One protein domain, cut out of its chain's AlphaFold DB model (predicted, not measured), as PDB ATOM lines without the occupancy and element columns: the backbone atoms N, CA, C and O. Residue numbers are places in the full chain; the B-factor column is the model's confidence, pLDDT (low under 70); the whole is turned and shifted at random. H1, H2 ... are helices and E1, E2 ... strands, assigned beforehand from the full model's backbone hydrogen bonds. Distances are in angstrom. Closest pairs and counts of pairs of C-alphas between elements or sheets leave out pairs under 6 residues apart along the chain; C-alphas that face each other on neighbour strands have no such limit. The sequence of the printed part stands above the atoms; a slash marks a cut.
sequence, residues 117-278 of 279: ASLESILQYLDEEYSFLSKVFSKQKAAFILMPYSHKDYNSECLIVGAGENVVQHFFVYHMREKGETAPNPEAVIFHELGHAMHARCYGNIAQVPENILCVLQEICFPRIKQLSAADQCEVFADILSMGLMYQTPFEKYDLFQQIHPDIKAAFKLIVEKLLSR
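Overview. This is residues 117 to 278 of the 279 residues of an uncharacterized protein of Firmicutes bacterium (UniProt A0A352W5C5). A long helix, H3, runs through the middle, with a small three-stranded sheet over one side of it and H5 crossing it on another side; H6 in turn crosses H5. H1 and the short H2 pack on H3 near its two ends, while H4 lies far out beyond H5. The printed part has 162 residues, with six named helices and three named strands in the order H1 H2 E1 E2 E3 H3 H4 H5 H6. The sheet runs E1 E3 E2 and is mixed; the class is mixed, helices and strands. The whole is compact, with a radius of gyration of the C-alphas of 15.1 A, and rounded, spanning 41 by 39 by 32 A.

Arrangement. H1, residues 117 to 130, and H2, residues 132 to 136, touch only at the corner, closest at the C-alphas of Leu 126 and Phe 132, 5.5 A. E1, residues 142 to 151, bends by 87 degrees at residue 148. E2, residues 156 to 161, and E3, residues 168 to 175, form a hairpin, antiparallel at 167 degrees, with N 159 and O 170 at 2.8 A. E1 and E3 are parallel at 24 degrees, with N 145 and O 171 at 2.8 A. H3, residues 186 to 203, is on the sheet in two layers, a helix on one face of a sheet, at a height of 9.4 A, over E3 and E2 and along the strands. H3 is the hub, touching three helices. H1 touches it with residues 118 to 122 alone, at a steep tilt of 41 degrees, the same way; the closest C-alphas are those of Ser 118 and Glu 187, 7.0 A. H2 and H3 only just touch, with 3 pairs of C-alphas within 8 A, closest at Val 136 and Met 198, 5.7 A. H4, residues 211 to 220, touches no helix but is near H5, residues 230 to 246. H5 touches H3 at a steep tilt of 65 degrees, opposite ways; the C-alphas of Gly 195 and Ala 238 are closest, 4.2 A. H6, residues 262 to 276, is about perpendicular to H5 at 81 degrees and touches its residues 240 to 245 alone, closest at the C-alphas of Gly 244 and Lys 269, 3.7 A. In H1 to H6 every O i to N i+4 pair is within hydrogen-bond range.

Along the chain. H1 begins at C-alpha 117, (306.840, 232.435, 247.405), and is 19.9 A long. E1 is 21.6 A and E3 22.9 A from first to last C-alpha. H3 is 26.4 A long, beginning at C-alpha 186, (308.375, 221.539, 242.597). H5 is 24.5 A and H6 20.9 A; H6 ends at C-alpha 276, (311.469, 215.825, 265.104).

Size, cuts and confidence. The C-alphas farthest apart, those of Pro 148 and Glu 219, are 41.3 A apart. The printed part has no cut. The link from H5 to H6, residues 247 to 261, is long. The mean pLDDT of the printed part is 86.6; residue 165 and residues 176 to 183 are under 70.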
ATOM      1  N   ALA A 117     308.035 232.423 246.565       83.62
ATOM      2  CA  ALA A 117     306.840 232.435 247.405       83.62
ATOM      3  C   ALA A 117     306.373 231.017 247.791       83.62
ATOM      4  O   ALA A 117     305.989 230.801 248.938       83.62
ATOM      5  N   SER A 118     306.464 230.044 246.871       80.88
ATOM      6  CA  SER A 118     306.185 228.629 247.176       80.88
ATOM      7  C   SER A 118     307.108 228.107 248.281       80.88
ATOM      8  O   SER A 118     306.640 227.517 249.252       80.88
ATOM      9  N   LEU A 119     308.415 228.370 248.168       86.81
ATOM     10  CA  LEU A 119     309.400 227.944 249.166       86.81
ATOM     11  C   LEU A 119     309.171 228.622 250.525       86.81
ATOM     12  O   LEU A 119     309.156 227.946 251.550       86.81
ATOM     13  N   GLU A 120     308.977 229.945 250.547       88.62
ATOM     14  CA  GLU A 120     308.734 230.689 251.790       88.62
ATOM     15  C   GLU A 120     307.470 230.184 252.512       88.62
ATOM     16  O   GLU A 120     307.491 230.052 253.735       88.62
ATOM     17  N   SER A 121     306.421 229.797 251.771       88.94
ATOM     18  CA  SER A 121     305.205 229.185 252.326       88.94
ATOM     19  C   SER A 121     305.447 227.807 252.959       88.94
ATOM     20  O   SER A 121     304.921 227.554 254.044       88.94
ATOM     21  N   ILE A 122     306.244 226.934 252.328       89.12
ATOM     22  CA  ILE A 122     306.614 225.620 252.891       89.12
ATOM     23  C   ILE A 122     307.415 225.802 254.184       89.12
ATOM     24  O   ILE A 122     307.097 225.197 255.207       89.12
ATOM     25  N   LEU A 123     308.447 226.653 254.147       90.12
ATOM     26  CA  LEU A 123     309.337 226.869 255.290       90.12
ATOM     27  C   LEU A 123     308.612 227.515 256.475       90.12
ATOM     28  O   LEU A 123     308.912 227.167 257.612       90.12
ATOM     29  N   GLN A 124     307.666 228.426 256.221       90.88
ATOM     30  CA  GLN A 124     306.831 229.011 257.269       90.88
ATOM     31  C   GLN A 124     305.954 227.947 257.941       90.88
ATOM     32  O   GLN A 124     306.019 227.800 259.158       90.88
ATOM     33  N   TYR A 125     305.202 227.168 257.159       92.06
ATOM     34  CA  TYR A 125     304.319 226.126 257.692       92.06
ATOM     35  C   TYR A 125     305.075 225.088 258.536       92.06
ATOM     36  O   TYR A 125     304.651 224.737 259.634       92.06
ATOM     37  N   LEU A 126     306.229 224.622 258.048       90.94
ATOM     38  CA  LEU A 126     307.038 223.636 258.764       90.94
ATOM     39  C   LEU A 126     307.603 224.167 260.092       90.94
ATOM     40  O   LEU A 126     307.771 223.393 261.038       90.94
ATOM     41  N   ASP A 127     307.892 225.465 260.187       91.00
ATOM     42  CA  ASP A 127     308.338 226.068 261.446       91.00
ATOM     43  C   ASP A 127     307.179 226.314 262.418       91.00
ATOM     44  O   ASP A 127     307.328 226.064 263.614       91.00
ATOM     45  N   GLU A 128     306.014 226.729 261.911       90.81
ATOM     46  CA  GLU A 128     304.802 226.945 262.712       90.81
ATOM     47  C   GLU A 128     304.280 225.640 263.339       90.81
ATOM     48  O   GLU A 128     303.997 225.616 264.537       90.81
ATOM     49  N   GLU A 129     304.215 224.544 262.576       90.25
ATOM     50  CA  GLU A 129     303.675 223.261 263.059       90.25
ATOM     51  C   GLU A 129     304.691 222.415 263.840       90.25
ATOM     52  O   GLU A 129     304.349 221.788 264.843       90.25
ATOM     53  N   TYR A 130     305.952 222.368 263.391       89.44
ATOM     54  CA  TYR A 130     306.938 221.415 263.921       89.44
ATOM     55  C   TYR A 130     308.158 222.067 264.589       89.44
ATOM     56  O   TYR A 130     308.997 221.347 265.150       89.44
ATOM     57  N   SER A 131     308.292 223.400 264.517       90.56
ATOM     58  CA  SER A 131     309.542 224.138 264.793       90.56
ATOM     59  C   SER A 131     310.721 223.622 263.955       90.56
ATOM     60  O   SER A 131     311.865 223.571 264.422       90.56
ATOM     61  N   PHE A 132     310.425 223.161 262.732       91.00
ATOM     62  CA  PHE A 132     311.328 222.377 261.888       91.00
ATOM     63  C   PHE A 132     312.677 223.061 261.665       91.00
ATOM     64  O   PHE A 132     313.713 222.402 261.746       91.00
ATOM     65  N   LEU A 133     312.692 224.375 261.413       89.00
ATOM     66  CA  LEU A 133     313.910 225.085 261.027       89.00
ATOM     67  C   LEU A 133     314.898 225.111 262.201       89.00
ATOM     68  O   LEU A 133     316.070 224.766 262.043       89.00
ATOM     69  N   SER A 134     314.394 225.422 263.400       87.12
ATOM     70  CA  SER A 134     315.182 225.420 264.639       87.12
ATOM     71  C   SER A 134     315.748 224.043 265.014       87.12
ATOM     72  O   SER A 134     316.799 223.965 265.646       87.12
ATOM     73  N   LYS A 135     315.100 222.954 264.586       89.75
ATOM     74  CA  LYS A 135     315.507 221.569 264.872       89.75
ATOM     75  C   LYS A 135     316.470 221.005 263.834       89.75
ATOM     76  O   LYS A 135     317.512 220.447 264.171       89.75
ATOM     77  N   VAL A 136     316.127 221.152 262.555       88.69
ATOM     78  CA  VAL A 136     316.854 220.536 261.436       88.69
ATOM     79  C   VAL A 136     318.080 221.360 261.044       88.69
ATOM     80  O   VAL A 136     319.148 220.793 260.800       88.69
ATOM     81  N   PHE A 137     317.990 222.692 261.073       86.50
ATOM     82  CA  PHE A 137     319.131 223.573 260.794       86.50
ATOM     83  C   PHE A 137     319.881 223.960 262.079       86.50
ATOM     84  O   PHE A 137     321.107 224.089 262.065       86.50
ATOM     85  N   SER A 138     319.195 223.978 263.231       83.00
ATOM     86  CA  SER A 138     319.811 224.210 264.545       83.00
ATOM     87  C   SER A 138     320.571 225.544 264.576       83.00
ATOM     88  O   SER A 138     320.060 226.565 264.120       83.00
ATOM     89  N   LYS A 139     321.794 225.570 265.112       77.75
ATOM     90  CA  LYS A 139     322.657 226.765 265.147       77.75
ATOM     91  C   LYS A 139     323.236 227.147 263.775       77.75
ATOM     92  O   LYS A 139     323.891 228.178 263.679       77.75
ATOM     93  N   GLN A 140     323.060 226.313 262.748       81.25
ATOM     94  CA  GLN A 140     323.579 226.554 261.403       81.25
ATOM     95  C   GLN A 140     322.486 227.156 260.519       81.25
ATOM     96  O   GLN A 140     321.316 226.797 260.632       81.25
ATOM     97  N   LYS A 141     322.867 228.053 259.608       84.69
ATOM     98  CA  LYS A 141     321.941 228.623 258.627       84.69
ATOM     99  C   LYS A 141     321.918 227.756 257.373       84.69
ATOM    100  O   LYS A 141     322.961 227.563 256.750       84.69
ATOM    101  N   ALA A 142     320.751 227.264 256.972       87.81
ATOM    102  CA  ALA A 142     320.599 226.621 255.670       87.81
ATOM    103  C   ALA A 142     320.603 227.656 254.532       87.81
ATOM    104  O   ALA A 142     320.166 228.787 254.732       87.81
ATOM    105  N   ALA A 143     321.041 227.283 253.332       89.62
ATOM    106  CA  ALA A 143     320.929 228.137 252.146       89.62
ATOM    107  C   ALA A 143     319.998 227.506 251.108       89.62
ATOM    108  O   ALA A 143     320.238 226.386 250.675       89.62
ATOM    109  N   PHE A 144     318.980 228.233 250.660       88.44
ATOM    110  CA  PHE A 144     318.134 227.855 249.532       88.44
ATOM    111  C   PHE A 144     318.515 228.696 248.319       88.44
ATOM    112  O   PHE A 144     318.354 229.919 248.301       88.44
ATOM    113  N   ILE A 145     319.056 228.019 247.317       88.38
ATOM    114  CA  ILE A 145     319.703 228.604 246.153       88.38
ATOM    115  C   ILE A 145     318.763 228.364 244.975       88.38
ATOM    116  O   ILE A 145     318.771 227.301 244.353       88.38
ATOM    117  N   LEU A 146     317.896 229.348 244.724       85.75
ATOM    118  CA  LEU A 146     316.862 229.289 243.694       85.75
ATOM    119  C   LEU A 146     317.496 229.557 242.331       85.75
ATOM    120  O   LEU A 146     317.628 230.700 241.885       85.75
ATOM    121  N   MET A 147     317.928 228.484 241.678       82.94
ATOM    122  CA  MET A 147     318.576 228.561 240.380       82.94
ATOM    123  C   MET A 147     317.511 228.781 239.305       82.94
ATOM    124  O   MET A 147     316.634 227.932 239.156       82.94
ATOM    125  N   PRO A 148     317.589 229.847 238.481       76.06
ATOM    126  CA  PRO A 148     316.590 230.093 237.446       76.06
ATOM    127  C   PRO A 148     316.733 229.148 236.228       76.06
ATOM    128  O   PRO A 148     316.380 229.508 235.100       76.06
ATOM    129  N   TYR A 149     317.225 227.925 236.455       77.56
ATOM    130  CA  TYR A 149     317.578 226.921 235.463       77.56
ATOM    131  C   TYR A 149     317.035 225.539 235.841       77.56
ATOM    132  O   TYR A 149     317.051 225.171 237.010       77.56
ATOM    133  N   SER A 150     316.607 224.756 234.853       76.00
ATOM    134  CA  SER A 150     316.422 223.306 234.994       76.00
ATOM    135  C   SER A 150     317.739 222.581 234.736       76.00
ATOM    136  O   SER A 150     318.549 223.061 233.941       76.00
ATOM    137  N   HIS A 151     317.946 221.429 235.376       79.25
ATOM    138  CA  HIS A 151     319.047 220.520 235.058       79.25
ATOM    139  C   HIS A 151     318.524 219.345 234.215       79.25
ATOM    140  O   HIS A 151     317.346 218.984 234.252       79.25
ATOM    141  N   LYS A 152     319.392 218.763 233.388       74.44
ATOM    142  CA  LYS A 152     319.035 217.684 232.462       74.44
ATOM    143  C   LYS A 152     318.613 216.411 233.199       74.44
ATOM    144  O   LYS A 152     317.659 215.759 232.775       74.44
ATOM    145  N   ASP A 153     319.342 216.076 234.259       74.88
ATOM    146  CA  ASP A 153     319.275 214.777 234.933       74.88
ATOM    147  C   ASP A 153     318.781 214.882 236.397       74.88
ATOM    148  O   ASP A 153     318.568 213.854 237.029       74.88
ATOM    149  N   TYR A 154     318.570 216.100 236.928       75.12
ATOM    150  CA  TYR A 154     318.176 216.361 238.326       75.12
ATOM    151  C   TYR A 154     317.106 217.458 238.416       75.12
ATOM    152  O   TYR A 154     317.084 218.375 237.594       75.12
ATOM    153  N   ASN A 155     316.252 217.383 239.437       73.44
ATOM    154  CA  ASN A 155     315.230 218.393 239.750       73.44
ATOM    155  C   ASN A 155     315.669 219.338 240.887       73.44
ATOM    156  O   ASN A 155     315.215 220.478 240.965       73.44
ATOM    157  N   SER A 156     316.595 218.878 241.723       79.50
ATOM    158  CA  SER A 156     317.228 219.587 242.834       79.50
ATOM    159  C   SER A 156     318.510 218.846 243.236       79.50
ATOM    160  O   SER A 156     318.760 217.746 242.743       79.50
ATOM    161  N   GLU A 157     319.330 219.463 244.088       81.56
ATOM    162  CA  GLU A 157     320.454 218.821 244.783       81.56
ATOM    163  C   GLU A 157     320.558 219.377 246.222       81.56
ATOM    164  O   GLU A 157     320.721 220.591 246.401       81.56
ATOM    165  N   CYS A 158     320.546 218.526 247.258       82.25
ATOM    166  CA  CYS A 158     320.972 218.911 248.613       82.25
ATOM    167  C   CYS A 158     322.471 218.641 248.841       82.25
ATOM    168  O   CYS A 158     322.937 217.501 248.894       82.25
ATOM    169  N   LEU A 159     323.239 219.711 249.050       83.81
ATOM    170  CA  LEU A 159     324.634 219.666 249.475       83.81
ATOM    171  C   LEU A 159     324.733 219.802 250.997       83.81
ATOM    172  O   LEU A 159     324.536 220.880 251.569       83.81
ATOM    173  N   ILE A 160     325.131 218.709 251.643       81.44
ATOM    174  CA  ILE A 160     325.366 218.656 253.086       81.44
ATOM    175  C   ILE A 160     326.868 218.696 253.375       81.44
ATOM    176  O   ILE A 160     327.644 217.908 252.835       81.44
ATOM    177  N   VAL A 161     327.280 219.627 254.236       80.19
ATOM    178  CA  VAL A 161     328.680 219.867 254.609       80.19
ATOM    179  C   VAL A 161     328.832 219.760 256.125       80.19
ATOM    180  O   VAL A 161     327.994 220.253 256.875       80.19
ATOM    181  N   GLY A 162     329.922 219.144 256.587       76.50
ATOM    182  CA  GLY A 162     330.192 218.941 258.012       76.50
ATOM    183  C   GLY A 162     329.554 217.670 258.582       76.50
ATOM    184  O   GLY A 162     329.102 216.798 257.845       76.50
ATOM    185  N   ALA A 163     329.577 217.544 259.910       72.06
ATOM    186  CA  ALA A 163     329.052 216.395 260.651       72.06
ATOM    187  C   ALA A 163     328.631 216.809 262.075       72.06
ATOM    188  O   ALA A 163     329.144 217.790 262.623       72.06
ATOM    189  N   GLY A 164     327.710 216.053 262.683       72.31
ATOM    190  CA  GLY A 164     327.190 216.328 264.030       72.31
ATOM    191  C   GLY A 164     326.480 217.685 264.134       72.31
ATOM    192  O   GLY A 164     325.681 218.048 263.272       72.31
ATOM    193  N   GLU A 165     326.784 218.469 265.175       69.44
ATOM    194  CA  GLU A 165     326.216 219.822 265.342       69.44
ATOM    195  C   GLU A 165     326.587 220.774 264.188       69.44
ATOM    196  O   GLU A 165     325.799 221.652 263.837       69.44
ATOM    197  N   ASN A 166     327.738 220.557 263.541       76.06
ATOM    198  CA  ASN A 166     328.277 221.411 262.477       76.06
ATOM    199  C   ASN A 166     327.758 221.058 261.070       76.06
ATOM    200  O   ASN A 166     328.369 221.462 260.083       76.06
ATOM    201  N   VAL A 167     326.673 220.285 260.957       80.06
ATOM    202  CA  VAL A 167     326.004 220.043 259.670       80.06
ATOM    203  C   VAL A 167     325.378 221.341 259.150       80.06
ATOM    204  O   VAL A 167     324.464 221.884 259.775       80.06
ATOM    205  N   VAL A 168     325.856 221.797 257.990       82.31
ATOM    206  CA  VAL A 168     325.323 222.911 257.194       82.31
ATOM    207  C   VAL A 168     324.711 222.343 255.913       82.31
ATOM    208  O   VAL A 168     325.281 221.442 255.297       82.31
ATOM    209  N   GLN A 169     323.547 222.854 255.517       84.56
ATOM    210  CA  GLN A 169     322.742 222.312 254.419       84.56
ATOM    211  C   GLN A 169     322.478 223.402 253.377       84.56
ATOM    212  O   GLN A 169     322.000 224.488 253.709       84.56
ATOM    213  N   HIS A 170     322.804 223.114 252.120       87.69
ATOM    214  CA  HIS A 170     322.574 224.003 250.985       87.69
ATOM    215  C   HIS A 170     321.701 223.267 249.969       87.69
ATOM    216  O   HIS A 170     322.023 222.154 249.566       87.69
ATOM    217  N   PHE A 171     320.606 223.882 249.553       87.50
ATOM    218  CA  PHE A 171     319.631 223.318 248.630       87.50
ATOM    219  C   PHE A 171     319.736 224.055 247.301       87.50
ATOM    220  O   PHE A 171     319.359 225.225 247.210       87.50
ATOM    221  N   PHE A 172     320.238 223.385 246.268       84.56
ATOM    222  CA  PHE A 172     320.141 223.872 244.900       84.56
ATOM    223  C   PHE A 172     318.780 223.460 244.360       84.56
ATOM    224  O   PHE A 172     318.534 222.291 244.066       84.56
ATOM    225  N   VAL A 173     317.872 224.424 244.270       79.69
ATOM    226  CA  VAL A 173     316.533 224.178 243.743       79.69
ATOM    227  C   VAL A 173     316.568 224.528 242.267       79.69
ATOM    228  O   VAL A 173     316.659 225.707 241.907       79.69
ATOM    229  N   TYR A 174     316.535 223.503 241.420       74.00
ATOM    230  CA  TYR A 174     316.416 223.683 239.982       74.00
ATOM    231  C   TYR A 174     314.948 223.751 239.576       74.00
ATOM    232  O   TYR A 174     314.013 223.539 240.349       74.00
ATOM    233  N   HIS A 175     314.745 224.068 238.310       70.00
ATOM    234  CA  HIS A 175     313.448 223.970 237.681       70.00
ATOM    235  C   HIS A 175     313.192 222.558 237.159       70.00
ATOM    236  O   HIS A 175     314.096 221.896 236.649       70.00
ATOM    237  N   MET A 176     311.932 222.136 237.206       68.69
ATOM    238  CA  MET A 176     311.519 220.843 236.667       68.69
ATOM    239  C   MET A 176     311.724 220.820 235.151       68.69
ATOM    240  O   MET A 176     311.366 221.764 234.439       68.69
ATOM    241  N   ARG A 177     312.337 219.745 234.648       61.09
ATOM    242  CA  ARG A 177     312.605 219.571 233.213       61.09
ATOM    243  C   ARG A 177     311.338 219.243 232.423       61.09
ATOM    244  O   ARG A 177     311.193 219.698 231.288       61.09
ATOM    245  N   GLU A 178     310.459 218.430 232.997       62.03
ATOM    246  CA  GLU A 178     309.194 218.048 232.375       62.03
ATOM    247  C   GLU A 178     308.124 219.132 232.553       62.03
ATOM    248  O   GLU A 178     308.145 219.917 233.501       62.03
ATOM    249  N   LYS A 179     307.170 219.171 231.618       56.69
ATOM    250  CA  LYS A 179     305.964 220.001 231.691       56.69
ATOM    251  C   LYS A 179     304.759 219.135 231.356       56.69
ATOM    252  O   LYS A 179     304.791 218.426 230.354       56.69
ATOM    253  N   GLY A 180     303.697 219.260 232.144       55.22
ATOM    254  CA  GLY A 180     302.502 218.424 232.040       55.22
ATOM    255  C   GLY A 180     302.322 217.553 233.279       55.22
ATOM    256  O   GLY A 180     303.039 217.713 234.262       55.22
ATOM    257  N   GLU A 181     301.353 216.645 233.225       55.19
ATOM    258  CA  GLU A 181     300.872 215.869 234.381       55.19
ATOM    259  C   GLU A 181     301.889 214.850 234.930       55.19
ATOM    260  O   GLU A 181     301.735 214.394 236.057       55.19
ATOM    261  N   THR A 182     302.934 214.507 234.167       60.25
ATOM    262  CA  THR A 182     304.023 213.610 234.604       60.25
ATOM    263  C   THR A 182     305.148 214.328 235.343       60.25
ATOM    264  O   THR A 182     305.966 213.675 235.989       60.25
ATOM    265  N   ALA A 183     305.214 215.660 235.248       65.81
ATOM    266  CA  ALA A 183     306.282 216.424 235.867       65.81
ATOM    267  C   ALA A 183     306.131 216.386 237.397       65.81
ATOM    268  O   ALA A 183     305.058 216.742 237.898       65.81
ATOM    269  N   PRO A 184     307.177 216.012 238.160       71.94
ATOM    270  CA  PRO A 184     307.115 216.084 239.610       71.94
ATOM    271  C   PRO A 184     306.867 217.533 240.025       71.94
ATOM    272  O   PRO A 184     307.455 218.471 239.481       71.94
ATOM    273  N   ASN A 185     305.956 217.724 240.971       78.50
ATOM    274  CA  ASN A 185     305.621 219.052 241.445       78.50
ATOM    275  C   ASN A 185     306.828 219.668 242.206       78.50
ATOM    276  O   ASN A 185     307.427 218.976 243.033       78.50
ATOM    277  N   PRO A 186     307.194 220.946 241.967       77.88
ATOM    278  CA  PRO A 186     308.375 221.539 242.597       77.88
ATOM    279  C   PRO A 186     308.305 221.586 244.125       77.88
ATOM    280  O   PRO A 186     309.323 221.398 244.787       77.88
ATOM    281  N   GLU A 187     307.122 221.813 244.698       85.19
ATOM    282  CA  GLU A 187     306.920 221.773 246.142       85.19
ATOM    283  C   GLU A 187     307.190 220.366 246.714       85.19
ATOM    284  O   GLU A 187     307.888 220.254 247.719       85.19
ATOM    285  N   ALA A 188     306.760 219.289 246.046       86.44
ATOM    286  CA  ALA A 188     307.068 217.910 246.459       86.44
ATOM    287  C   ALA A 188     308.573 217.586 246.428       86.44
ATOM    288  O   ALA A 188     309.085 216.897 247.313       86.44
ATOM    289  N   VAL A 189     309.296 218.129 245.443       86.50
ATOM    290  CA  VAL A 189     310.760 218.019 245.353       86.50
ATOM    291  C   VAL A 189     311.441 218.728 246.533       86.50
ATOM    292  O   VAL A 189     312.370 218.180 247.119       86.50
ATOM    293  N   ILE A 190     310.934 219.888 246.973       88.62
ATOM    294  CA  ILE A 190     311.414 220.533 248.209       88.62
ATOM    295  C   ILE A 190     311.201 219.632 249.433       88.62
ATOM    296  O   ILE A 190     312.121 219.490 250.236       88.62
ATOM    297  N   PHE A 191     310.034 218.995 249.587       92.56
ATOM    298  CA  PHE A 191     309.793 218.085 250.717       92.56
ATOM    299  C   PHE A 191     310.717 216.855 250.709       92.56
ATOM    300  O   PHE A 191     311.154 216.430 251.780       92.56
ATOM    301  N   HIS A 192     311.078 216.328 249.533       92.69
ATOM    302  CA  HIS A 192     312.079 215.263 249.389       92.69
ATOM    303  C   HIS A 192     313.461 215.706 249.903       92.69
ATOM    304  O   HIS A 192     314.035 215.064 250.784       92.69
ATOM    305  N   GLU A 193     313.956 216.866 249.464       91.00
ATOM    306  CA  GLU A 193     315.251 217.393 249.924       91.00
ATOM    307  C   GLU A 193     315.257 217.740 251.426       91.00
ATOM    308  O   GLU A 193     316.248 217.527 252.132       91.00
ATOM    309  N   LEU A 194     314.128 218.217 251.963       92.75
ATOM    310  CA  LEU A 194     313.942 218.402 253.407       92.75
ATOM    311  C   LEU A 194     313.927 217.060 254.170       92.75
ATOM    312  O   LEU A 194     314.344 217.010 255.332       92.75
ATOM    313  N   GLY A 195     313.540 215.966 253.511       93.38
ATOM    314  CA  GLY A 195     313.718 214.593 253.982       93.38
ATOM    315  C   GLY A 195     315.194 214.233 254.177       93.38
ATOM    316  O   GLY A 195     315.577 213.839 255.283       93.38
ATOM    317  N   HIS A 196     316.047 214.447 253.167       91.75
ATOM    318  CA  HIS A 196     317.504 214.269 253.296       91.75
ATOM    319  C   HIS A 196     318.107 215.148 254.399       91.75
ATOM    320  O   HIS A 196     318.928 214.684 255.196       91.75
ATOM    321  N   ALA A 197     317.671 216.405 254.493       90.75
ATOM    322  CA  ALA A 197     318.110 217.334 255.527       90.75
ATOM    323  C   ALA A 197     317.792 216.835 256.948       90.75
ATOM    324  O   ALA A 197     318.654 216.877 257.835       90.75
ATOM    325  N   MET A 198     316.579 216.316 257.163       91.62
ATOM    326  CA  MET A 198     316.183 215.743 258.448       91.62
ATOM    327  C   MET A 198     316.911 214.422 258.735       91.62
ATOM    328  O   MET A 198     317.421 214.245 259.842       91.62
ATOM    329  N   HIS A 199     317.036 213.525 257.749       90.88
ATOM    330  CA  HIS A 199     317.812 212.279 257.860       90.88
ATOM    331  C   HIS A 199     319.260 212.558 258.288       90.88
ATOM    332  O   HIS A 199     319.729 212.003 259.288       90.88
ATOM    333  N   ALA A 200     319.934 213.490 257.616       88.38
ATOM    334  CA  ALA A 200     321.300 213.882 257.937       88.38
ATOM    335  C   ALA A 200     321.435 214.508 259.333       88.38
ATOM    336  O   ALA A 200     322.412 214.222 260.028       88.38
ATOM    337  N   ARG A 201     320.464 215.321 259.784       87.94
ATOM    338  CA  ARG A 201     320.484 215.885 261.144       87.94
ATOM    339  C   ARG A 201     320.265 214.813 262.212       87.94
ATOM    340  O   ARG A 201     320.999 214.800 263.195       87.94
ATOM    341  N   CYS A 202     319.295 213.916 262.026       87.56
ATOM    342  CA  CYS A 202     318.948 212.890 263.014       87.56
ATOM    343  C   CYS A 202     320.066 211.872 263.273       87.56
ATOM    344  O   CYS A 202     320.117 211.311 264.368       87.56
ATOM    345  N   TYR A 203     320.934 211.611 262.289       85.19
ATOM    346  CA  TYR A 203     321.916 210.521 262.371       85.19
ATOM    347  C   TYR A 203     323.363 210.930 262.067       85.19
ATOM    348  O   TYR A 203     324.266 210.106 262.191       85.19
ATOM    349  N   GLY A 204     323.609 212.181 261.668       76.81
ATOM    350  CA  GLY A 204     324.947 212.699 261.361       76.81
ATOM    351  C   GLY A 204     325.613 212.083 260.123       76.81
ATOM    352  O   GLY A 204     326.778 212.377 259.865       76.81
ATOM    353  N   ASN A 205     324.901 211.238 259.369       73.19
ATOM    354  CA  ASN A 205     325.389 210.542 258.184       73.19
ATOM    355  C   ASN A 205     324.264 210.431 257.139       73.19
ATOM    356  O   ASN A 205     323.282 209.729 257.365       73.19
ATOM    357  N   ILE A 206     324.430 211.099 255.994       75.25
ATOM    358  CA  ILE A 206     323.500 211.024 254.854       75.25
ATOM    359  C   ILE A 206     323.718 209.776 253.980       75.25
ATOM    360  O   ILE A 206     322.825 209.383 253.249       75.25
ATOM    361  N   ALA A 207     324.873 209.111 254.054       83.88
ATOM    362  CA  ALA A 207     325.196 208.004 253.148       83.88
ATOM    363  C   ALA A 207     324.580 206.650 253.555       83.88
ATOM    364  O   ALA A 207     324.794 205.656 252.859       83.88
ATOM    365  N   GLN A 208     323.904 206.573 254.710       88.19
ATOM    366  CA  GLN A 208     323.317 205.340 255.241       88.19
ATOM    367  C   GLN A 208     322.037 205.616 256.039       88.19
ATOM    368  O   GLN A 208     321.993 206.505 256.892       88.19
ATOM    369  N   VAL A 209     321.007 204.796 255.823       91.00
ATOM    370  CA  VAL A 209     319.833 204.725 256.703       91.00
ATOM    371  C   VAL A 209     320.140 203.761 257.861       91.00
ATOM    372  O   VAL A 209     320.648 202.668 257.612       91.00
ATOM    373  N   PRO A 210     319.853 204.112 259.128       90.75
ATOM    374  CA  PRO A 210     320.096 203.219 260.261       90.75
ATOM    375  C   PRO A 210     319.315 201.902 260.169       90.75
ATOM    376  O   PRO A 210     318.123 201.896 259.860       90.75
ATOM    377  N   GLU A 211     319.952 200.790 260.541       92.06
ATOM    378  CA  GLU A 211     319.373 199.439 260.449       92.06
ATOM    379  C   GLU A 211     318.020 199.307 261.171       92.06
ATOM    380  O   GLU A 211     317.102 198.660 260.674       92.06
ATOM    381  N   ASN A 212     317.843 199.981 262.314       91.19
ATOM    382  CA  ASN A 212     316.576 199.977 263.048       91.19
ATOM    383  C   ASN A 212     315.435 200.684 262.289       91.19
ATOM    384  O   ASN A 212     314.274 200.352 262.507       91.19
ATOM    385  N   ILE A 213     315.746 201.656 261.425       92.19
ATOM    386  CA  ILE A 213     314.770 202.282 260.527       92.19
ATOM    387  C   ILE A 213     314.489 201.335 259.361       92.19
ATOM    388  O   ILE A 213     313.327 201.088 259.060       92.19
ATOM    389  N   LEU A 214     315.522 200.719 258.775       93.94
ATOM    390  CA  LEU A 214     315.349 199.726 257.711       93.94
ATOM    391  C   LEU A 214     314.479 198.533 258.146       93.94
ATOM    392  O   LEU A 214     313.679 198.065 257.343       93.94
ATOM    393  N   CYS A 215     314.576 198.061 259.399       93.81
ATOM    394  CA  CYS A 215     313.640 197.074 259.962       93.81
ATOM    395  C   CYS A 215     312.188 197.579 259.937       93.81
ATOM    396  O   CYS A 215     311.322 196.918 259.376       93.81
ATOM    397  N   VAL A 216     311.934 198.769 260.490       91.56
ATOM    398  CA  VAL A 216     310.586 199.363 260.563       91.56
ATOM    399  C   VAL A 216     309.986 199.564 259.166       91.56
ATOM    400  O   VAL A 216     308.827 199.231 258.931       91.56
ATOM    401  N   LEU A 217     310.776 200.050 258.205       92.06
ATOM    402  CA  LEU A 217     310.321 200.224 256.823       92.06
ATOM    403  C   LEU A 217     310.062 198.883 256.123       92.06
ATOM    404  O   LEU A 217     309.098 198.768 255.361       92.06
ATOM    405  N   GLN A 218     310.876 197.864 256.413       94.06
ATOM    406  CA  GLN A 218     310.696 196.504 255.907       94.06
ATOM    407  C   GLN A 218     309.399 195.856 256.412       94.06
ATOM    408  O   GLN A 218     308.740 195.157 255.643       94.06
ATOM    409  N   GLU A 219     309.032 196.101 257.669       90.38
ATOM    410  CA  GLU A 219     307.809 195.587 258.297       90.38
ATOM    411  C   GLU A 219     306.542 196.307 257.809       90.38
ATOM    412  O   GLU A 219     305.517 195.658 257.609       90.38
ATOM    413  N   ILE A 220     306.599 197.628 257.595       85.69
ATOM    414  CA  ILE A 220     305.407 198.438 257.286       85.69
ATOM    415  C   ILE A 220     305.030 198.408 255.797       85.69
ATOM    416  O   ILE A 220     303.847 198.327 255.475       85.69
ATOM    417  N   CYS A 221     305.994 198.548 254.876       82.62
ATOM    418  CA  CYS A 221     305.659 198.861 253.472       82.62
ATOM    419  C   CYS A 221     306.715 198.509 252.408       82.62
ATOM    420  O   CYS A 221     306.342 198.284 251.257       82.62
ATOM    421  N   PHE A 222     308.005 198.416 252.747       88.75
ATOM    422  CA  PHE A 222     309.084 198.149 251.785       88.75
ATOM    423  C   PHE A 222     309.845 196.850 252.117       88.75
ATOM    424  O   PHE A 222     311.017 196.894 252.500       88.75
ATOM    425  N   PRO A 223     309.243 195.657 251.915       89.19
ATOM    426  CA  PRO A 223     309.796 194.369 252.362       89.19
ATOM    427  C   PRO A 223     311.180 194.014 251.782       89.19
ATOM    428  O   PRO A 223     311.867 193.130 252.300       89.19
ATOM    429  N   ARG A 224     311.607 194.698 250.710       93.00
ATOM    430  CA  ARG A 224     312.913 194.532 250.051       93.00
ATOM    431  C   ARG A 224     313.884 195.701 250.261       93.00
ATOM    432  O   ARG A 224     314.935 195.690 249.636       93.00
ATOM    433  N   ILE A 225     313.598 196.676 251.132       93.75
ATOM    434  CA  ILE A 225     314.436 197.885 251.285       93.75
ATOM    435  C   ILE A 225     315.916 197.567 251.566       93.75
ATOM    436  O   ILE A 225     316.803 198.161 250.965       93.75
ATOM    437  N   LYS A 226     316.191 196.534 252.373       93.75
ATOM    438  CA  LYS A 226     317.552 196.060 252.694       93.75
ATOM    439  C   LYS A 226     318.302 195.396 251.527       93.75
ATOM    440  O   LYS A 226     319.472 195.063 251.672       93.75
ATOM    441  N   GLN A 227     317.631 195.151 250.400       95.06
ATOM    442  CA  GLN A 227     318.225 194.609 249.170       95.06
ATOM    443  C   GLN A 227     318.652 195.721 248.197       95.06
ATOM    444  O   GLN A 227     319.356 195.439 247.230       95.06
ATOM    445  N   LEU A 228     318.211 196.961 248.432       95.12
ATOM    446  CA  LEU A 228     318.589 198.134 247.647       95.12
ATOM    447  C   LEU A 228     320.008 198.598 248.008       95.12
ATOM    448  O   LEU A 228     320.516 198.264 249.084       95.12
ATOM    449  N   SER A 229     320.646 199.396 247.143       95.25
ATOM    450  CA  SER A 229     321.931 200.013 247.492       95.25
ATOM    451  C   SER A 229     321.761 201.047 248.612       95.25
ATOM    452  O   SER A 229     320.665 201.553 248.840       95.25
ATOM    453  N   ALA A 230     322.846 201.387 249.313       92.06
ATOM    454  CA  ALA A 230     322.783 202.379 250.390       92.06
ATOM    455  C   ALA A 230     322.285 203.756 249.907       92.06
ATOM    456  O   ALA A 230     321.595 204.435 250.656       92.06
ATOM    457  N   ALA A 231     322.578 204.132 248.653       90.25
ATOM    458  CA  ALA A 231     322.053 205.353 248.045       90.25
ATOM    459  C   ALA A 231     320.531 205.258 247.854       90.25
ATOM    460  O   ALA A 231     319.801 206.064 248.417       90.25
ATOM    461  N   ASP A 232     320.046 204.210 247.179       93.00
ATOM    462  CA  ASP A 232     318.609 203.992 246.948       93.00
ATOM    463  C   ASP A 232     317.803 203.921 248.262       93.00
ATOM    464  O   ASP A 232     316.655 204.356 248.321       93.00
ATOM    465  N   GLN A 233     318.391 203.380 249.337       94.75
ATOM    466  CA  GLN A 233     317.780 203.378 250.671       94.75
ATOM    467  C   GLN A 233     317.591 204.798 251.219       94.75
ATOM    468  O   GLN A 233     316.574 205.068 251.855       94.75
ATOM    469  N   CYS A 234     318.551 205.696 250.984       92.94
ATOM    470  CA  CYS A 234     318.474 207.096 251.394       92.94
ATOM    471  C   CYS A 234     317.435 207.879 250.580       92.94
ATOM    472  O   CYS A 234     316.664 208.610 251.194       92.94
ATOM    473  N   GLU A 235     317.345 207.663 249.263       92.75
ATOM    474  CA  GLU A 235     316.290 208.245 248.410       92.75
ATOM    475  C   GLU A 235     314.891 207.807 248.880       92.75
ATOM    476  O   GLU A 235     314.031 208.636 249.176       92.75
ATOM    477  N   VAL A 236     314.680 206.493 249.061       93.44
ATOM    478  CA  VAL A 236     313.407 205.939 249.561       93.44
ATOM    479  C   VAL A 236     313.078 206.474 250.955       93.44
ATOM    480  O   VAL A 236     311.912 206.714 251.269       93.44
ATOM    481  N   PHE A 237     314.080 206.678 251.814       94.88
ATOM    482  CA  PHE A 237     313.838 207.267 253.125       94.88
ATOM    483  C   PHE A 237     313.479 208.755 253.026       94.88
ATOM    484  O   PHE A 237     312.557 209.182 253.718       94.88
ATOM    485  N   ALA A 238     314.113 209.528 252.142       94.06
ATOM    486  CA  ALA A 238     313.747 210.919 251.880       94.06
ATOM    487  C   ALA A 238     312.303 211.051 251.360       94.06
ATOM    488  O   ALA A 238     311.552 211.871 251.889       94.06
ATOM    489  N   ASP A 239     311.863 210.176 250.447       94.12
ATOM    490  CA  ASP A 239     310.462 210.093 249.996       94.12
ATOM    491  C   ASP A 239     309.482 209.792 251.141       94.12
ATOM    492  O   ASP A 239     308.407 210.386 251.232       94.12
ATOM    493  N   ILE A 240     309.851 208.896 252.058       94.88
ATOM    494  CA  ILE A 240     309.036 208.552 253.235       94.88
ATOM    495  C   ILE A 240     308.912 209.733 254.199       94.88
ATOM    496  O   ILE A 240     307.821 210.007 254.704       94.88
ATOM    497  N   LEU A 241     310.005 210.457 254.439       95.81
ATOM    498  CA  LEU A 241     309.986 211.657 255.271       95.81
ATOM    499  C   LEU A 241     309.202 212.794 254.592       95.81
ATOM    500  O   LEU A 241     308.420 213.467 255.259       95.81
ATOM    501  N   SER A 242     309.335 212.945 253.272       95.62
ATOM    502  CA  SER A 242     308.567 213.872 252.432       95.62
ATOM    503  C   SER A 242     307.059 213.626 252.542       95.62
ATOM    504  O   SER A 242     306.308 214.523 252.934       95.62
ATOM    505  N   MET A 243     306.611 212.386 252.313       95.56
ATOM    506  CA  MET A 243     305.211 211.987 252.498       95.56
ATOM    507  C   MET A 243     304.719 212.243 253.926       95.56
ATOM    508  O   MET A 243     303.629 212.780 254.108       95.56
ATOM    509  N   GLY A 244     305.513 211.892 254.944       96.06
ATOM    510  CA  GLY A 244     305.143 212.111 256.344       96.06
ATOM    511  C   GLY A 244     304.999 213.592 256.718       96.06
ATOM    512  O   GLY A 244     304.104 213.931 257.490       96.06
ATOM    513  N   LEU A 245     305.829 214.473 256.144       96.19
ATOM    514  CA  LEU A 245     305.740 215.929 256.310       96.19
ATOM    515  C   LEU A 245     304.530 216.531 255.577       96.19
ATOM    516  O   LEU A 245     303.947 217.493 256.074       96.19
ATOM    517  N   MET A 246     304.149 215.981 254.418       96.12
ATOM    518  CA  MET A 246     303.017 216.467 253.616       96.12
ATOM    519  C   MET A 246     301.653 215.910 254.055       96.12
ATOM    520  O   MET A 246     300.638 216.559 253.799       96.12
ATOM    521  N   TYR A 247     301.589 214.742 254.698       96.62
ATOM    522  CA  TYR A 247     300.328 214.053 254.992       96.62
ATOM    523  C   TYR A 247     299.429 214.805 255.995       96.62
ATOM    524  O   TYR A 247     299.861 215.193 257.088       96.62
ATOM    525  N   GLN A 248     298.151 214.980 255.642       94.56
ATOM    526  CA  GLN A 248     297.160 215.791 256.359       94.56
ATOM    527  C   GLN A 248     297.598 217.253 256.540       94.56
ATOM    528  O   GLN A 248     297.433 217.840 257.609       94.56
ATOM    529  N   THR A 249     298.175 217.844 255.491       93.50
ATOM    530  CA  THR A 249     298.603 219.253 255.454       93.50
ATOM    531  C   THR A 249     298.097 219.944 254.178       93.50
ATOM    532  O   THR A 249     297.712 219.262 253.223       93.50
ATOM    533  N   PRO A 250     298.163 221.288 254.070       93.00
ATOM    534  CA  PRO A 250     297.874 222.004 252.818       93.00
ATOM    535  C   PRO A 250     298.746 221.591 251.615       93.00
ATOM    536  O   PRO A 250     298.446 221.979 250.479       93.00
ATOM    537  N   PHE A 251     299.816 220.826 251.858       92.94
ATOM    538  CA  PHE A 251     300.785 220.352 250.874       92.94
ATOM    539  C   PHE A 251     300.542 218.901 250.421       92.94
ATOM    540  O   PHE A 251     301.138 218.493 249.433       92.94
ATOM    541  N   GLU A 252     299.616 218.146 251.033       92.88
ATOM    542  CA  GLU A 252     299.297 216.753 250.637       92.88
ATOM    543  C   GLU A 252     298.889 216.627 249.157       92.88
ATOM    544  O   GLU A 252     299.183 215.637 248.490       92.88
ATOM    545  N   LYS A 253     298.283 217.684 248.605       89.31
ATOM    546  CA  LYS A 253     297.937 217.823 247.178       89.31
ATOM    547  C   LYS A 253     299.133 217.744 246.211       89.31
ATOM    548  O   LYS A 253     298.914 217.650 245.008       89.31
ATOM    549  N   TYR A 254     300.365 217.858 246.711       88.19
ATOM    550  CA  TYR A 254     301.600 217.770 245.931       88.19
ATOM    551  C   TYR A 254     302.251 216.379 245.998       88.19
ATOM    552  O   TYR A 254     303.142 216.098 245.201       88.19
ATOM    553  N   ASP A 255     301.811 215.509 246.912       88.12
ATOM    554  CA  ASP A 255     302.378 214.173 247.103       88.12
ATOM    555  C   ASP A 255     302.306 213.339 245.809       88.12
ATOM    556  O   ASP A 255     301.238 213.152 245.218       88.12
ATOM    557  N   LEU A 256     303.460 212.831 245.372       85.56
ATOM    558  CA  LEU A 256     303.615 212.047 244.144       85.56
ATOM    559  C   LEU A 256     303.172 210.583 244.318       85.56
ATOM    560  O   LEU A 256     302.962 209.878 243.333       85.56
ATOM    561  N   PHE A 257     302.994 210.120 245.558       88.56
ATOM    562  CA  PHE A 257     302.709 208.728 245.908       88.56
ATOM    563  C   PHE A 257     301.243 208.529 246.319       88.56
ATOM    564  O   PHE A 257     300.922 207.934 247.354       88.56
ATOM    565  N   GLN A 258     300.311 209.025 245.504       85.38
ATOM    566  CA  GLN A 258     298.859 208.915 245.738       85.38
ATOM    567  C   GLN A 258     298.359 207.458 245.849       85.38
ATOM    568  O   GLN A 258     297.336 207.200 246.476       85.38
ATOM    569  N   GLN A 259     299.101 206.493 245.300       88.25
ATOM    570  CA  GLN A 259     298.831 205.056 245.387       88.25
ATOM    571  C   GLN A 259     299.147 204.415 246.753       88.25
ATOM    572  O   GLN A 259     298.749 203.274 246.988       88.25
ATOM    573  N   ILE A 260     299.886 205.091 247.642       90.50
ATOM    574  CA  ILE A 260     300.217 204.550 248.968       90.50
ATOM    575  C   ILE A 260     299.023 204.726 249.913       90.50
ATOM    576  O   ILE A 260     298.452 205.810 250.019       90.50
ATOM    577  N   HIS A 261     298.649 203.648 250.609       93.06
ATOM    578  CA  HIS A 261     297.470 203.621 251.477       93.06
ATOM    579  C   HIS A 261     297.560 204.672 252.605       93.06
ATOM    580  O   HIS A 261     298.631 204.799 253.207       93.06
ATOM    581  N   PRO A 262     296.464 205.379 252.960       93.75
ATOM    582  CA  PRO A 262     296.480 206.406 254.004       93.75
ATOM    583  C   PRO A 262     297.070 205.948 255.344       93.75
ATOM    584  O   PRO A 262     297.851 206.685 255.934       93.75
ATOM    585  N   ASP A 263     296.801 204.714 255.784       93.62
ATOM    586  CA  ASP A 263     297.368 204.170 257.034       93.62
ATOM    587  C   ASP A 263     298.906 204.084 257.008       93.62
ATOM    588  O   ASP A 263     299.568 204.269 258.030       93.62
ATOM    589  N   ILE A 264     299.494 203.841 255.830       93.69
ATOM    590  CA  ILE A 264     300.950 203.821 255.642       93.69
ATOM    591  C   ILE A 264     301.495 205.257 255.701       93.69
ATOM    592  O   ILE A 264     302.500 205.498 256.369       93.69
ATOM    593  N   LYS A 265     300.803 206.233 255.094       95.06
ATOM    594  CA  LYS A 265     301.171 207.659 255.200       95.06
ATOM    595  C   LYS A 265     301.040 208.190 256.631       95.06
ATOM    596  O   LYS A 265     301.900 208.940 257.086       95.06
ATOM    597  N   ALA A 266     300.039 207.731 257.382       95.44
ATOM    598  CA  ALA A 266     299.913 208.006 258.811       95.44
ATOM    599  C   ALA A 266     301.108 207.441 259.604       95.44
ATOM    600  O   ALA A 266     301.672 208.139 260.445       95.44
ATOM    601  N   ALA A 267     301.565 206.223 259.289       94.12
ATOM    602  CA  ALA A 267     302.786 205.671 259.876       94.12
ATOM    603  C   ALA A 267     304.045 206.483 259.502       94.12
ATOM    604  O   ALA A 267     304.913 206.686 260.352       94.12
ATOM    605  N   PHE A 268     304.138 207.006 258.274       95.75
ATOM    606  CA  PHE A 268     305.229 207.898 257.856       95.75
ATOM    607  C   PHE A 268     305.229 209.222 258.626       95.75
ATOM    608  O   PHE A 268     306.280 209.647 259.108       95.75
ATOM    609  N   LYS A 269     304.056 209.830 258.833       95.88
ATOM    610  CA  LYS A 269     303.905 211.026 259.671       95.88
ATOM    611  C   LYS A 269     304.351 210.778 261.116       95.88
ATOM    612  O   LYS A 269     305.159 211.535 261.645       95.88
ATOM    613  N   LEU A 270     303.954 209.648 261.708       94.25
ATOM    614  CA  LEU A 270     304.416 209.242 263.043       94.25
ATOM    615  C   LEU A 270     305.939 209.014 263.110       94.25
ATOM    616  O   LEU A 270     306.553 209.282 264.144       94.25
ATOM    617  N   ILE A 271     306.574 208.536 262.031       94.06
ATOM    618  CA  ILE A 271     308.043 208.460 261.942       94.06
ATOM    619  C   ILE A 271     308.641 209.873 261.958       94.06
ATOM    620  O   ILE A 271     309.532 210.128 262.767       94.06
ATOM    621  N   VAL A 272     308.137 210.794 261.133       95.50
ATOM    622  CA  VAL A 272     308.587 212.197 261.070       95.50
ATOM    623  C   VAL A 272     308.477 212.884 262.436       95.50
ATOM    624  O   VAL A 272     309.474 213.385 262.952       95.50
ATOM    625  N   GLU A 273     307.310 212.833 263.080       95.25
ATOM    626  CA  GLU A 273     307.066 213.430 264.402       95.25
ATOM    627  C   GLU A 273     307.985 212.838 265.487       95.25
ATOM    628  O   GLU A 273     308.527 213.556 266.334       95.25
ATOM    629  N   LYS A 274     308.241 211.524 265.437       93.62
ATOM    630  CA  LYS A 274     309.154 210.826 266.358       93.62
ATOM    631  C   LYS A 274     310.630 211.165 266.130       93.62
ATOM    632  O   LYS A 274     311.433 211.019 267.050       93.62
ATOM    633  N   LEU A 275     311.006 211.591 264.925       93.38
ATOM    634  CA  LEU A 275     312.348 212.093 264.623       93.38
ATOM    635  C   LEU A 275     312.491 213.558 265.048       93.38
ATOM    636  O   LEU A 275     313.435 213.888 265.762       93.38
ATOM    637  N   LEU A 276     311.510 214.405 264.728       93.50
ATOM    638  CA  LEU A 276     311.469 215.825 265.104       93.50
ATOM    639  C   LEU A 276     311.262 216.080 266.604       93.50
ATOM    640  O   LEU A 276     311.415 217.211 267.052       93.50
ATOM    641  N   SER A 277     310.897 215.071 267.394       91.44
ATOM    642  CA  SER A 277     310.845 215.151 268.865       91.44
ATOM    643  C   SER A 277     312.147 214.711 269.550       91.44
ATOM    644  O   SER A 277     312.244 214.766 270.775       91.44
ATOM    645  N   ARG A 278     313.151 214.274 268.776       88.00
ATOM    646  CA  ARG A 278     314.506 213.924 269.248       88.00
ATOM    647  C   ARG A 278     315.551 215.002 268.944       88.00
ATOM    648  O   ARG A 278     316.694 214.843 269.371       88.00
TER     649      ARG A 278